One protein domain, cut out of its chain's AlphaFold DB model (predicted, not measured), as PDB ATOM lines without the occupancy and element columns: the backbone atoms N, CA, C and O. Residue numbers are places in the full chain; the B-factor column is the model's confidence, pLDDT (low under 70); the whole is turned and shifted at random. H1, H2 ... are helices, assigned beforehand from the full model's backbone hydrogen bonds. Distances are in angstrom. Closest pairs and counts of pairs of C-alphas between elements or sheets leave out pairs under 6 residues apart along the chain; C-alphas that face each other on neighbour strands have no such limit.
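AT A GLANCE: This is residues 22 to 98 of the 100 residues of an uncharacterized protein of Caballeronia sordidicola (UniProt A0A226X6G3). Two long helices, H3 and H1, lie side by side and run opposite ways, with the short helix H2 across the end where the chain passes from H1 to H3. Beyond the other end of H3, a long stretch with no named element, residues 73 to 90, folds back alongside H1, and the short helix H4 follows it, residues 92 to 98 sticking out as an arm. The printed part has 77 residues with four named helices, in the order H1, H2, H3, H4, and no named strand; the class is all helix. The whole is only just compact, close to loose, with a radius of gyration of the C-alphas of 13.3 A and spans of 37 by 32 by 20 A.

HOW THE PARTS SIT: H3, residues 53 to 72, touches H1, residues 26 to 43, at a shallow tilt of 17 degrees, opposite ways; their closest C-alphas, those of Ile 30 and Asp 62, are 5.9 A apart. H2, residues 45 to 50, only just touches H1, with 3 pairs of C-alphas within 8 A, and only at the corner, through residues 40 to 41 of H1. The closest C-alphas there are those of Gln 41 and Leu 48, 7.1 A, and the lines are about perpendicular at 89 degrees. H2 and H3 are close but not clearly touching, with the C-alphas of Leu 48 and Ile 54 the closest at 6.5 A. H4, residues 91 to 97, is apart from H1, H2 and H3. In H1, H2 and H3 every O i to N i+4 pair is within hydrogen-bond range; in H4, 2 of 3 are.

IN THESE COORDINATES: H3 measures 28.5 A from C-alpha 53 at (-12.778, 15.116, 96.119) to C-alpha 72. H1 measures 25.4 A and begins at C-alpha 26 at (-4.642, 10.493, 74.782). H2 measures 8.9 A, and H4 9.3 A, ending at C-alpha 97 at (-26.488, -1.207, 89.876).

THE WHOLE: The C-alphas farthest apart, those of Ser 50 and Gly 77, are 39.0 A apart. The printed part has no cut. The link from H3 to H4 is long, with 18 residues; the other two are tight. Residues 75 to 81 and 91 to 98 have pLDDT under 70.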
ATOM      1  N   SER A  22       1.155  13.832  71.982       91.44
ATOM      2  CA  SER A  22       1.626  14.511  73.192       91.44
ATOM      3  C   SER A  22       1.549  13.582  74.396       91.44
ATOM      4  O   SER A  22       0.535  12.918  74.612       91.44
ATOM      5  N   ALA A  23       2.639  13.518  75.167       90.62
ATOM      6  CA  ALA A  23       2.757  12.655  76.342       90.62
ATOM      7  C   ALA A  23       2.300  11.204  76.074       90.62
ATOM      8  O   ALA A  23       1.582  10.619  76.878       90.62
ATOM      9  N   ARG A  24       2.723  10.628  74.935       89.31
ATOM     10  CA  ARG A  24       2.390   9.260  74.480       89.31
ATOM     11  C   ARG A  24       0.938   9.058  74.013       89.31
ATOM     12  O   ARG A  24       0.544   7.922  73.751       89.31
ATOM     13  N   GLY A  25       0.181  10.140  73.854       92.50
ATOM     14  CA  GLY A  25      -1.157  10.145  73.271       92.50
ATOM     15  C   GLY A  25      -2.288   9.947  74.281       92.50
ATOM     16  O   GLY A  25      -2.113   9.417  75.380       92.50
ATOM     17  N   ILE A  26      -3.488  10.368  73.883       93.56
ATOM     18  CA  ILE A  26      -4.642  10.493  74.782       93.56
ATOM     19  C   ILE A  26      -5.097   9.177  75.416       93.56
ATOM     20  O   ILE A  26      -5.425   9.161  76.597       93.56
ATOM     21  N   HIS A  27      -5.040   8.052  74.697       92.06
ATOM     22  CA  HIS A  27      -5.386   6.751  75.277       92.06
ATOM     23  C   HIS A  27      -4.431   6.358  76.408       92.06
ATOM     24  O   HIS A  27      -4.878   5.827  77.420       92.06
ATOM     25  N   LYS A  28      -3.130   6.667  76.285       93.31
ATOM     26  CA  LYS A  28      -2.184   6.409  77.376       93.31
ATOM     27  C   LYS A  28      -2.447   7.324  78.567       93.31
ATOM     28  O   LYS A  28      -2.380   6.867  79.696       93.31
ATOM     29  N   ARG A  29      -2.827   8.576  78.318       94.94
ATOM     30  CA  ARG A  29      -3.209   9.524  79.375       94.94
ATOM     31  C   ARG A  29      -4.451   9.076  80.145       94.94
ATOM     32  O   ARG A  29      -4.460   9.181  81.364       94.94
ATOM     33  N   ILE A  30      -5.467   8.563  79.451       94.56
ATOM     34  CA  ILE A  30      -6.656   7.962  80.076       94.56
ATOM     35  C   ILE A  30      -6.235   6.772  80.950       94.56
ATOM     36  O   ILE A  30      -6.608   6.690  82.114       94.56
ATOM     37  N   ASP A  31      -5.412   5.878  80.406       95.31
ATOM     38  CA  ASP A  31      -4.908   4.701  81.116       95.31
ATOM     39  C   ASP A  31      -4.112   5.063  82.382       95.31
ATOM     40  O   ASP A  31      -4.394   4.538  83.454       95.31
ATOM     41  N   GLU A  32      -3.175   6.011  82.285       97.06
ATOM     42  CA  GLU A  32      -2.368   6.506  83.412       97.06
ATOM     43  C   GLU A  32      -3.229   7.206  84.475       97.06
ATOM     44  O   GLU A  32      -2.978   7.065  85.670       97.06
ATOM     45  N   ASN A  33      -4.273   7.933  84.063       97.50
ATOM     46  CA  ASN A  33      -5.224   8.560  84.984       97.50
ATOM     47  C   ASN A  33      -6.004   7.508  85.794       97.50
ATOM     48  O   ASN A  33      -6.216   7.667  86.997       97.50
ATOM     49  N   ARG A  34      -6.381   6.396  85.153       97.00
ATOM     50  CA  ARG A  34      -7.043   5.256  85.806       97.00
ATOM     51  C   ARG A  34      -6.078   4.480  86.704       97.00
ATOM     52  O   ARG A  34      -6.428   4.175  87.840       97.00
ATOM     53  N   GLU A  35      -4.852   4.236  86.247       97.56
ATOM     54  CA  GLU A  35      -3.779   3.611  87.036       97.56
ATOM     55  C   GLU A  35      -3.444   4.424  88.297       97.56
ATOM     56  O   GLU A  35      -3.210   3.850  89.366       97.56
ATOM     57  N   LEU A  36      -3.470   5.760  88.208       97.69
ATOM     58  CA  LEU A  36      -3.305   6.637  89.364       97.69
ATOM     59  C   LEU A  36      -4.400   6.383  90.406       97.69
ATOM     60  O   LEU A  36      -4.083   6.209  91.581       97.69
ATOM     61  N   LEU A  37      -5.671   6.318  89.998       97.06
ATOM     62  CA  LEU A  37      -6.758   6.041  90.936       97.06
ATOM     63  C   LEU A  37      -6.640   4.641  91.552       97.06
ATOM     64  O   LEU A  37      -6.757   4.526  92.770       97.06
ATOM     65  N   GLU A  38      -6.340   3.607  90.758       96.88
ATOM     66  CA  GLU A  38      -6.096   2.248  91.277       96.88
ATOM     67  C   GLU A  38      -4.959   2.241  92.312       96.88
ATOM     68  O   GLU A  38      -5.067   1.609  93.364       96.88
ATOM     69  N   THR A  39      -3.877   2.977  92.045       97.94
ATOM     70  CA  THR A  39      -2.730   3.108  92.955       97.94
ATOM     71  C   THR A  39      -3.129   3.802  94.253       97.94
ATOM     72  O   THR A  39      -2.802   3.318  95.334       97.94
ATOM     73  N   LEU A  40      -3.891   4.895  94.180       96.75
ATOM     74  CA  LEU A  40      -4.386   5.592  95.369       96.75
ATOM     75  C   LEU A  40      -5.348   4.724  96.185       96.75
ATOM     76  O   LEU A  40      -5.263   4.707  97.409       96.75
ATOM     77  N   GLN A  41      -6.235   3.978  95.526       95.25
ATOM     78  CA  GLN A  41      -7.163   3.060  96.188       95.25
ATOM     79  C   GLN A  41      -6.426   1.916  96.895       95.25
ATOM     80  O   GLN A  41      -6.783   1.565  98.020       95.25
ATOM     81  N   ARG A  42      -5.401   1.349  96.250       96.75
ATOM     82  CA  ARG A  42      -4.619   0.224  96.775       96.75
ATOM     83  C   ARG A  42      -3.678   0.648  97.901       96.75
ATOM     84  O   ARG A  42      -3.683   0.032  98.963       96.75
ATOM     85  N   ASP A  43      -2.880   1.683  97.665       98.00
ATOM     86  CA  ASP A  43      -1.722   2.004  98.506       98.00
ATOM     87  C   ASP A  43      -2.033   3.124  99.515       98.00
ATOM     88  O   ASP A  43      -1.431   3.187 100.589       98.00
ATOM     89  N   PHE A  44      -3.008   3.991  99.213       96.69
ATOM     90  CA  PHE A  44      -3.347   5.162 100.029       96.69
ATOM     91  C   PHE A  44      -4.862   5.328 100.276       96.69
ATOM     92  O   PHE A  44      -5.389   6.438 100.147       96.69
ATOM     93  N   PRO A  45      -5.598   4.280 100.700       94.62
ATOM     94  CA  PRO A  45      -7.053   4.365 100.873       94.62
ATOM     95  C   PRO A  45      -7.476   5.410 101.918       94.62
ATOM     96  O   PRO A  45      -8.532   6.031 101.799       94.62
ATOM     97  N   HIS A  46      -6.629   5.661 102.923       95.19
ATOM     98  CA  HIS A  46      -6.857   6.700 103.928       95.19
ATOM     99  C   HIS A  46      -6.900   8.103 103.301       95.19
ATOM    100  O   HIS A  46      -7.753   8.905 103.677       95.19
ATOM    101  N   LEU A  47      -6.059   8.378 102.297       96.00
ATOM    102  CA  LEU A  47      -6.047   9.655 101.585       96.00
ATOM    103  C   LEU A  47      -7.395   9.901 100.903       96.00
ATOM    104  O   LEU A  47      -7.971  10.975 101.051       96.00
ATOM    105  N   LEU A  48      -7.934   8.887 100.222       93.69
ATOM    106  CA  LEU A  48      -9.236   8.981  99.556       93.69
ATOM    107  C   LEU A  48     -10.397   9.112 100.552       93.69
ATOM    108  O   LEU A  48     -11.407   9.738 100.237       93.69
ATOM    109  N   SER A  49     -10.253   8.567 101.764       91.06
ATOM    110  CA  SER A  49     -11.245   8.741 102.832       91.06
ATOM    111  C   SER A  49     -11.257  10.163 103.404       91.06
ATOM    112  O   SER A  49     -12.324  10.704 103.685       91.06
ATOM    113  N   SER A  50     -10.085  10.792 103.544       96.44
ATOM    114  CA  SER A  50      -9.953  12.157 104.068       96.44
ATOM    115  C   SER A  50     -10.242  13.223 103.010       96.44
ATOM    116  O   SER A  50     -10.763  14.291 103.325       96.44
ATOM    117  N   TYR A  51      -9.934  12.925 101.749       96.44
ATOM    118  CA  TYR A  51     -10.053  13.843 100.624       96.44
ATOM    119  C   TYR A  51     -10.887  13.205  99.515       96.44
ATOM    120  O   TYR A  51     -10.397  12.887  98.433       96.44
ATOM    121  N   TRP A  52     -12.182  13.048  99.790       86.31
ATOM    122  CA  TRP A  52     -13.151  12.437  98.873       86.31
ATOM    123  C   TRP A  52     -13.171  13.085  97.478       86.31
ATOM    124  O   TRP A  52     -13.487  12.424  96.491       86.31
ATOM    125  N   TRP A  53     -12.807  14.370  97.378       94.38
ATOM    126  CA  TRP A  53     -12.778  15.116  96.119       94.38
ATOM    127  C   TRP A  53     -11.700  14.621  95.148       94.38
ATOM    128  O   TRP A  53     -11.805  14.905  93.959       94.38
ATOM    129  N   ILE A  54     -10.687  13.877  95.613       95.88
ATOM    130  CA  ILE A  54      -9.623  13.347  94.749       95.88
ATOM    131  C   ILE A  54     -10.207  12.378  93.717       95.88
ATOM    132  O   ILE A  54      -9.907  12.513  92.535       95.88
ATOM    133  N   GLU A  55     -11.078  11.449  94.131       93.94
ATOM    134  CA  GLU A  55     -11.729  10.508  93.202       93.94
ATOM    135  C   GLU A  55     -12.562  11.270  92.161       93.94
ATOM    136  O   GLU A  55     -12.431  11.016  90.967       93.94
ATOM    137  N   GLY A  56     -13.333  12.276  92.595       94.12
ATOM    138  CA  GLY A  56     -14.122  13.120  91.691       94.12
ATOM    139  C   GLY A  56     -13.267  13.970  90.743       94.12
ATOM    140  O   GLY A  56     -13.633  14.179  89.587       94.12
ATOM    141  N   TRP A  57     -12.097  14.436  91.186       97.38
ATOM    142  CA  TRP A  57     -11.163  15.138  90.310       97.38
ATOM    143  C   TRP A  57     -10.610  14.197  89.238       97.38
ATOM    144  O   TRP A  57     -10.687  14.532  88.055       97.38
ATOM    145  N   VAL A  58     -10.133  13.007  89.618       96.81
ATOM    146  CA  VAL A  58      -9.631  12.010  88.657       96.81
ATOM    147  C   VAL A  58     -10.730  11.588  87.674       96.81
ATOM    148  O   VAL A  58     -10.463  11.468  86.479       96.81
ATOM    149  N   GLU A  59     -11.972  11.446  88.143       95.25
ATOM    150  CA  GLU A  59     -13.147  11.159  87.310       95.25
ATOM    151  C   GLU A  59     -13.409  12.262  86.282       95.25
ATOM    152  O   GLU A  59     -13.578  11.979  85.097       95.25
ATOM    153  N   SER A  60     -13.358  13.530  86.700       96.38
ATOM    154  CA  SER A  60     -13.527  14.660  85.780       96.38
ATOM    155  C   SER A  60     -12.457  14.689  84.682       96.38
ATOM    156  O   SER A  60     -12.753  15.038  83.539       96.38
ATOM    157  N   GLN A  61     -11.221  14.288  85.009       97.50
ATOM    158  CA  GLN A  61     -10.147  14.172  84.026       97.50
ATOM    159  C   GLN A  61     -10.404  13.010  83.062       97.50
ATOM    160  O   GLN A  61     -10.194  13.167  81.861       97.50
ATOM    161  N   ASP A  62     -10.893  11.871  83.560       96.25
ATOM    162  CA  ASP A  62     -11.214  10.706  82.729       96.25
ATOM    163  C   ASP A  62     -12.303  11.025  81.703       96.25
ATOM    164  O   ASP A  62     -12.137  10.751  80.510       96.25
ATOM    165  N   GLN A  63     -13.375  11.683  82.158       95.56
ATOM    166  CA  GLN A  63     -14.473  12.128  81.306       95.56
ATOM    167  C   GLN A  63     -13.974  13.111  80.244       95.56
ATOM    168  O   GLN A  63     -14.189  12.895  79.053       95.56
ATOM    169  N   PHE A  64     -13.231  14.146  80.652       97.19
ATOM    170  CA  PHE A  64     -12.686  15.144  79.731       97.19
ATOM    171  C   PHE A  64     -11.780  14.525  78.656       97.19
ATOM    172  O   PHE A  64     -11.909  14.839  77.472       97.19
ATOM    173  N   LEU A  65     -10.861  13.639  79.048       94.94
ATOM    174  CA  LEU A  65      -9.942  12.987  78.116       94.94
ATOM    175  C   LEU A  65     -10.680  12.026  77.172       94.94
ATOM    176  O   LEU A  65     -10.353  11.966  75.987       94.94
ATOM    177  N   THR A  66     -11.688  11.309  77.671       93.12
ATOM    178  CA  THR A  66     -12.519  10.417  76.852       93.12
ATOM    179  C   THR A  66     -13.322  11.209  75.819       93.12
ATOM    180  O   THR A  66     -13.280  10.884  74.631       93.12
ATOM    181  N   ASP A  67     -13.975  12.296  76.233       94.25
ATOM    182  CA  ASP A  67     -14.738  13.165  75.331       94.25
ATOM    183  C   ASP A  67     -13.838  13.818  74.278       94.25
ATOM    184  O   ASP A  67     -14.199  13.893  73.103       94.25
ATOM    185  N   LEU A  68     -12.627  14.236  74.661       94.19
ATOM    186  CA  LEU A  68     -11.651  14.798  73.731       94.19
ATOM    187  C   LEU A  68     -11.156  13.758  72.710       94.19
ATOM    188  O   LEU A  68     -10.993  14.081  71.529       94.19
ATOM    189  N   ALA A  69     -10.942  12.510  73.131       90.88
ATOM    190  CA  ALA A  69     -10.574  11.425  72.222       90.88
ATOM    191  C   ALA A  69     -11.688  11.158  71.195       90.88
ATOM    192  O   ALA A  69     -11.415  11.066  69.996       90.88
ATOM    193  N   LEU A  70     -12.947  11.126  71.649       90.00
ATOM    194  CA  LEU A  70     -14.121  10.970  70.787       90.00
ATOM    195  C   LEU A  70     -14.267  12.142  69.805       90.00
ATOM    196  O   LEU A  70     -14.403  11.925  68.601       90.00
ATOM    197  N   ALA A  71     -14.187  13.379  70.298       92.25
ATOM    198  CA  ALA A  71     -14.395  14.586  69.499       92.25
ATOM    199  C   ALA A  71     -13.345  14.766  68.393       92.25
ATOM    200  O   ALA A  71     -13.640  15.306  67.328       92.25
ATOM    201  N   THR A  72     -12.111  14.326  68.634       88.88
ATOM    202  CA  THR A  72     -11.015  14.473  67.666       88.88
ATOM    203  C   THR A  72     -10.949  13.342  66.647       88.88
ATOM    204  O   THR A  72     -10.224  13.466  65.655       88.88
ATOM    205  N   GLY A  73     -11.692  12.250  66.860       83.44
ATOM    206  CA  GLY A  73     -11.669  11.074  65.991       83.44
ATOM    207  C   GLY A  73     -10.293  10.405  65.915       83.44
ATOM    208  O   GLY A  73     -10.019   9.673  64.964       83.44
ATOM    209  N   VAL A  74      -9.407  10.671  66.883       79.81
ATOM    210  CA  VAL A  74      -8.065  10.083  66.948       79.81
ATOM    211  C   VAL A  74      -8.204   8.629  67.387       79.81
ATOM    212  O   VAL A  74      -8.086   8.275  68.557       79.81
ATOM    213  N   VAL A  75      -8.462   7.759  66.417       62.97
ATOM    214  CA  VAL A  75      -8.437   6.312  66.609       62.97
ATOM    215  C   VAL A  75      -7.039   5.825  66.250       62.97
ATOM    216  O   VAL A  75      -6.632   5.872  65.090       62.97
ATOM    217  N   ARG A  76      -6.279   5.329  67.227       59.25
ATOM    218  CA  ARG A  76      -5.061   4.561  66.940       59.25
ATOM    219  C   ARG A  76      -4.998   3.297  67.780       59.25
ATOM    220  O   ARG A  76      -4.757   3.384  68.977       59.25
ATOM    221  N   GLY A  77      -5.186   2.164  67.093       52.06
ATOM    222  CA  GLY A  77      -4.443   0.888  67.125       52.06
ATOM    223  C   GLY A  77      -4.145   0.154  68.435       52.06
ATOM    224  O   GLY A  77      -3.756  -1.007  68.381       52.06
ATOM    225  N   LEU A  78      -4.293   0.794  69.590       52.62
ATOM    226  CA  LEU A  78      -3.927   0.260  70.898       52.62
ATOM    227  C   LEU A  78      -5.146  -0.007  71.770       52.62
ATOM    228  O   LEU A  78      -4.985  -0.644  72.807       52.62
ATOM    229  N   SER A  79      -6.344   0.433  71.360       55.06
ATOM    230  CA  SER A  79      -7.572   0.066  72.053       55.06
ATOM    231  C   SER A  79      -7.881  -1.411  71.818       55.06
ATOM    232  O   SER A  79      -8.608  -1.782  70.896       55.06
ATOM    233  N   ASN A  80      -7.245  -2.270  72.604       65.25
ATOM    234  CA  ASN A  80      -7.644  -3.658  72.757       65.25
ATOM    235  C   ASN A  80      -8.608  -3.763  73.947       65.25
ATOM    236  O   ASN A  80      -8.949  -2.763  74.574       65.25
ATOM    237  N   GLN A  81      -9.060  -4.974  74.264       62.88
ATOM    238  CA  GLN A  81     -10.094  -5.184  75.283       62.88
ATOM    239  C   GLN A  81      -9.730  -4.637  76.679       62.88
ATOM    240  O   GLN A  81     -10.631  -4.437  77.484       62.88
ATOM    241  N   ASN A  82      -8.448  -4.356  76.953       76.31
ATOM    242  CA  ASN A  82      -7.958  -3.942  78.269       76.31
ATOM    243  C   ASN A  82      -7.173  -2.617  78.269       76.31
ATOM    244  O   ASN A  82      -6.575  -2.279  79.291       76.31
ATOM    245  N   PHE A  83      -7.138  -1.878  77.155       83.50
ATOM    246  CA  PHE A  83      -6.437  -0.596  77.072       83.50
ATOM    247  C   PHE A  83      -7.302   0.458  76.362       83.50
ATOM    248  O   PHE A  83      -7.768   0.197  75.259       83.50
ATOM    249  N   PRO A  84      -7.486   1.662  76.926       90.19
ATOM    250  CA  PRO A  84      -7.194   2.018  78.315       90.19
ATOM    251  C   PRO A  84      -7.911   1.083  79.302       90.19
ATOM    252  O   PRO A  84      -8.986   0.568  78.983       90.19
ATOM    253  N   ARG A  85      -7.331   0.858  80.487       91.56
ATOM    254  CA  ARG A  85      -7.956   0.036  81.548       91.56
ATOM    255  C   ARG A  85      -9.386   0.504  81.848       91.56
ATOM    256  O   ARG A  85      -9.649   1.686  81.670       91.56
ATOM    257  N   PRO A  86     -10.328  -0.342  82.304       91.75
ATOM    258  CA  PRO A  86     -11.655   0.120  82.724       91.75
ATOM    259  C   PRO A  86     -11.587   1.173  83.840       91.75
ATOM    260  O   PRO A  86     -10.635   1.195  84.614       91.75
ATOM    261  N   TRP A  87     -12.606   2.031  83.945       92.94
ATOM    262  CA  TRP A  87     -12.698   3.005  85.039       92.94
ATOM    263  C   TRP A  87     -12.761   2.291  86.409       92.94
ATOM    264  O   TRP A  87     -13.678   1.486  86.609       92.94
ATOM    265  N   PRO A  88     -11.839   2.576  87.355       91.94
ATOM    266  CA  PRO A  88     -11.759   1.882  88.645       91.94
ATOM    267  C   PRO A  88     -12.576   2.563  89.762       91.94
ATOM    268  O   PRO A  88     -12.646   2.058  90.883       91.94
ATOM    269  N   GLY A  89     -13.184   3.722  89.492       85.75
ATOM    270  CA  GLY A  89     -13.999   4.448  90.467       85.75
ATOM    271  C   GLY A  89     -15.402   3.863  90.651       85.75
ATOM    272  O   GLY A  89     -15.873   3.005  89.890       85.75
ATOM    273  N   ARG A  90     -16.108   4.369  91.667       73.19
ATOM    274  CA  ARG A  90     -17.423   3.861  92.110       73.19
ATOM    275  C   ARG A  90     -18.550   3.956  91.078       73.19
ATOM    276  O   ARG A  90     -19.535   3.223  91.193       73.19
ATOM    277  N   LEU A  91     -18.419   4.777  90.034       56.19
ATOM    278  CA  LEU A  91     -19.362   4.767  88.906       56.19
ATOM    279  C   LEU A  91     -19.426   3.410  88.196       56.19
ATOM    280  O   LEU A  91     -20.493   3.035  87.716       56.19
ATOM    281  N   SER A  92     -18.336   2.636  88.182       51.97
ATOM    282  CA  SER A  92     -18.360   1.278  87.627       51.97
ATOM    283  C   SER A  92     -19.302   0.348  88.402       51.97
ATOM    284  O   SER A  92     -19.840  -0.591  87.822       51.97
ATOM    285  N   GLU A  93     -19.559   0.620  89.686       49.62
ATOM    286  CA  GLU A  93     -20.549  -0.098  90.490       49.62
ATOM    287  C   GLU A  93     -21.952   0.495  90.353       49.62
ATOM    288  O   GLU A  93     -22.905  -0.268  90.238       49.62
ATOM    289  N   ARG A  94     -22.107   1.827  90.311       50.34
ATOM    290  CA  ARG A  94     -23.422   2.474  90.108       50.34
ATOM    291  C   ARG A  94     -24.029   2.153  88.743       50.34
ATOM    292  O   ARG A  94     -25.199   1.792  88.670       50.34
ATOM    293  N   ALA A  95     -23.220   2.166  87.682       51.16
ATOM    294  CA  ALA A  95     -23.641   1.750  86.345       51.16
ATOM    295  C   ALA A  95     -24.014   0.256  86.290       51.16
ATOM    296  O   ALA A  95     -24.954  -0.115  85.593       51.16
ATOM    297  N   LYS A  96     -23.338  -0.601  87.074       47.81
ATOM    298  CA  LYS A  96     -23.727  -2.014  87.261       47.81
ATOM    299  C   LYS A  96     -24.998  -2.179  88.107       47.81
ATOM    300  O   LYS A  96     -25.688  -3.180  87.951       47.81
ATOM    301  N   ARG A  97     -25.304  -1.225  88.994       50.38
ATOM    302  CA  ARG A  97     -26.488  -1.207  89.876       50.38
ATOM    303  C   ARG A  97     -27.700  -0.479  89.274       50.38
ATOM    304  O   ARG A  97     -28.783  -0.573  89.835       50.38
ATOM    305  N   GLY A  98     -27.545   0.196  88.133       43.31
ATOM    306  CA  GLY A  98     -28.630   0.918  87.458       43.31
ATOM    307  C   GLY A  98     -29.044   2.228  88.137       43.31
ATOM    308  O   GLY A  98     -30.130   2.738  87.868       43.31
TER     309      GLY A  98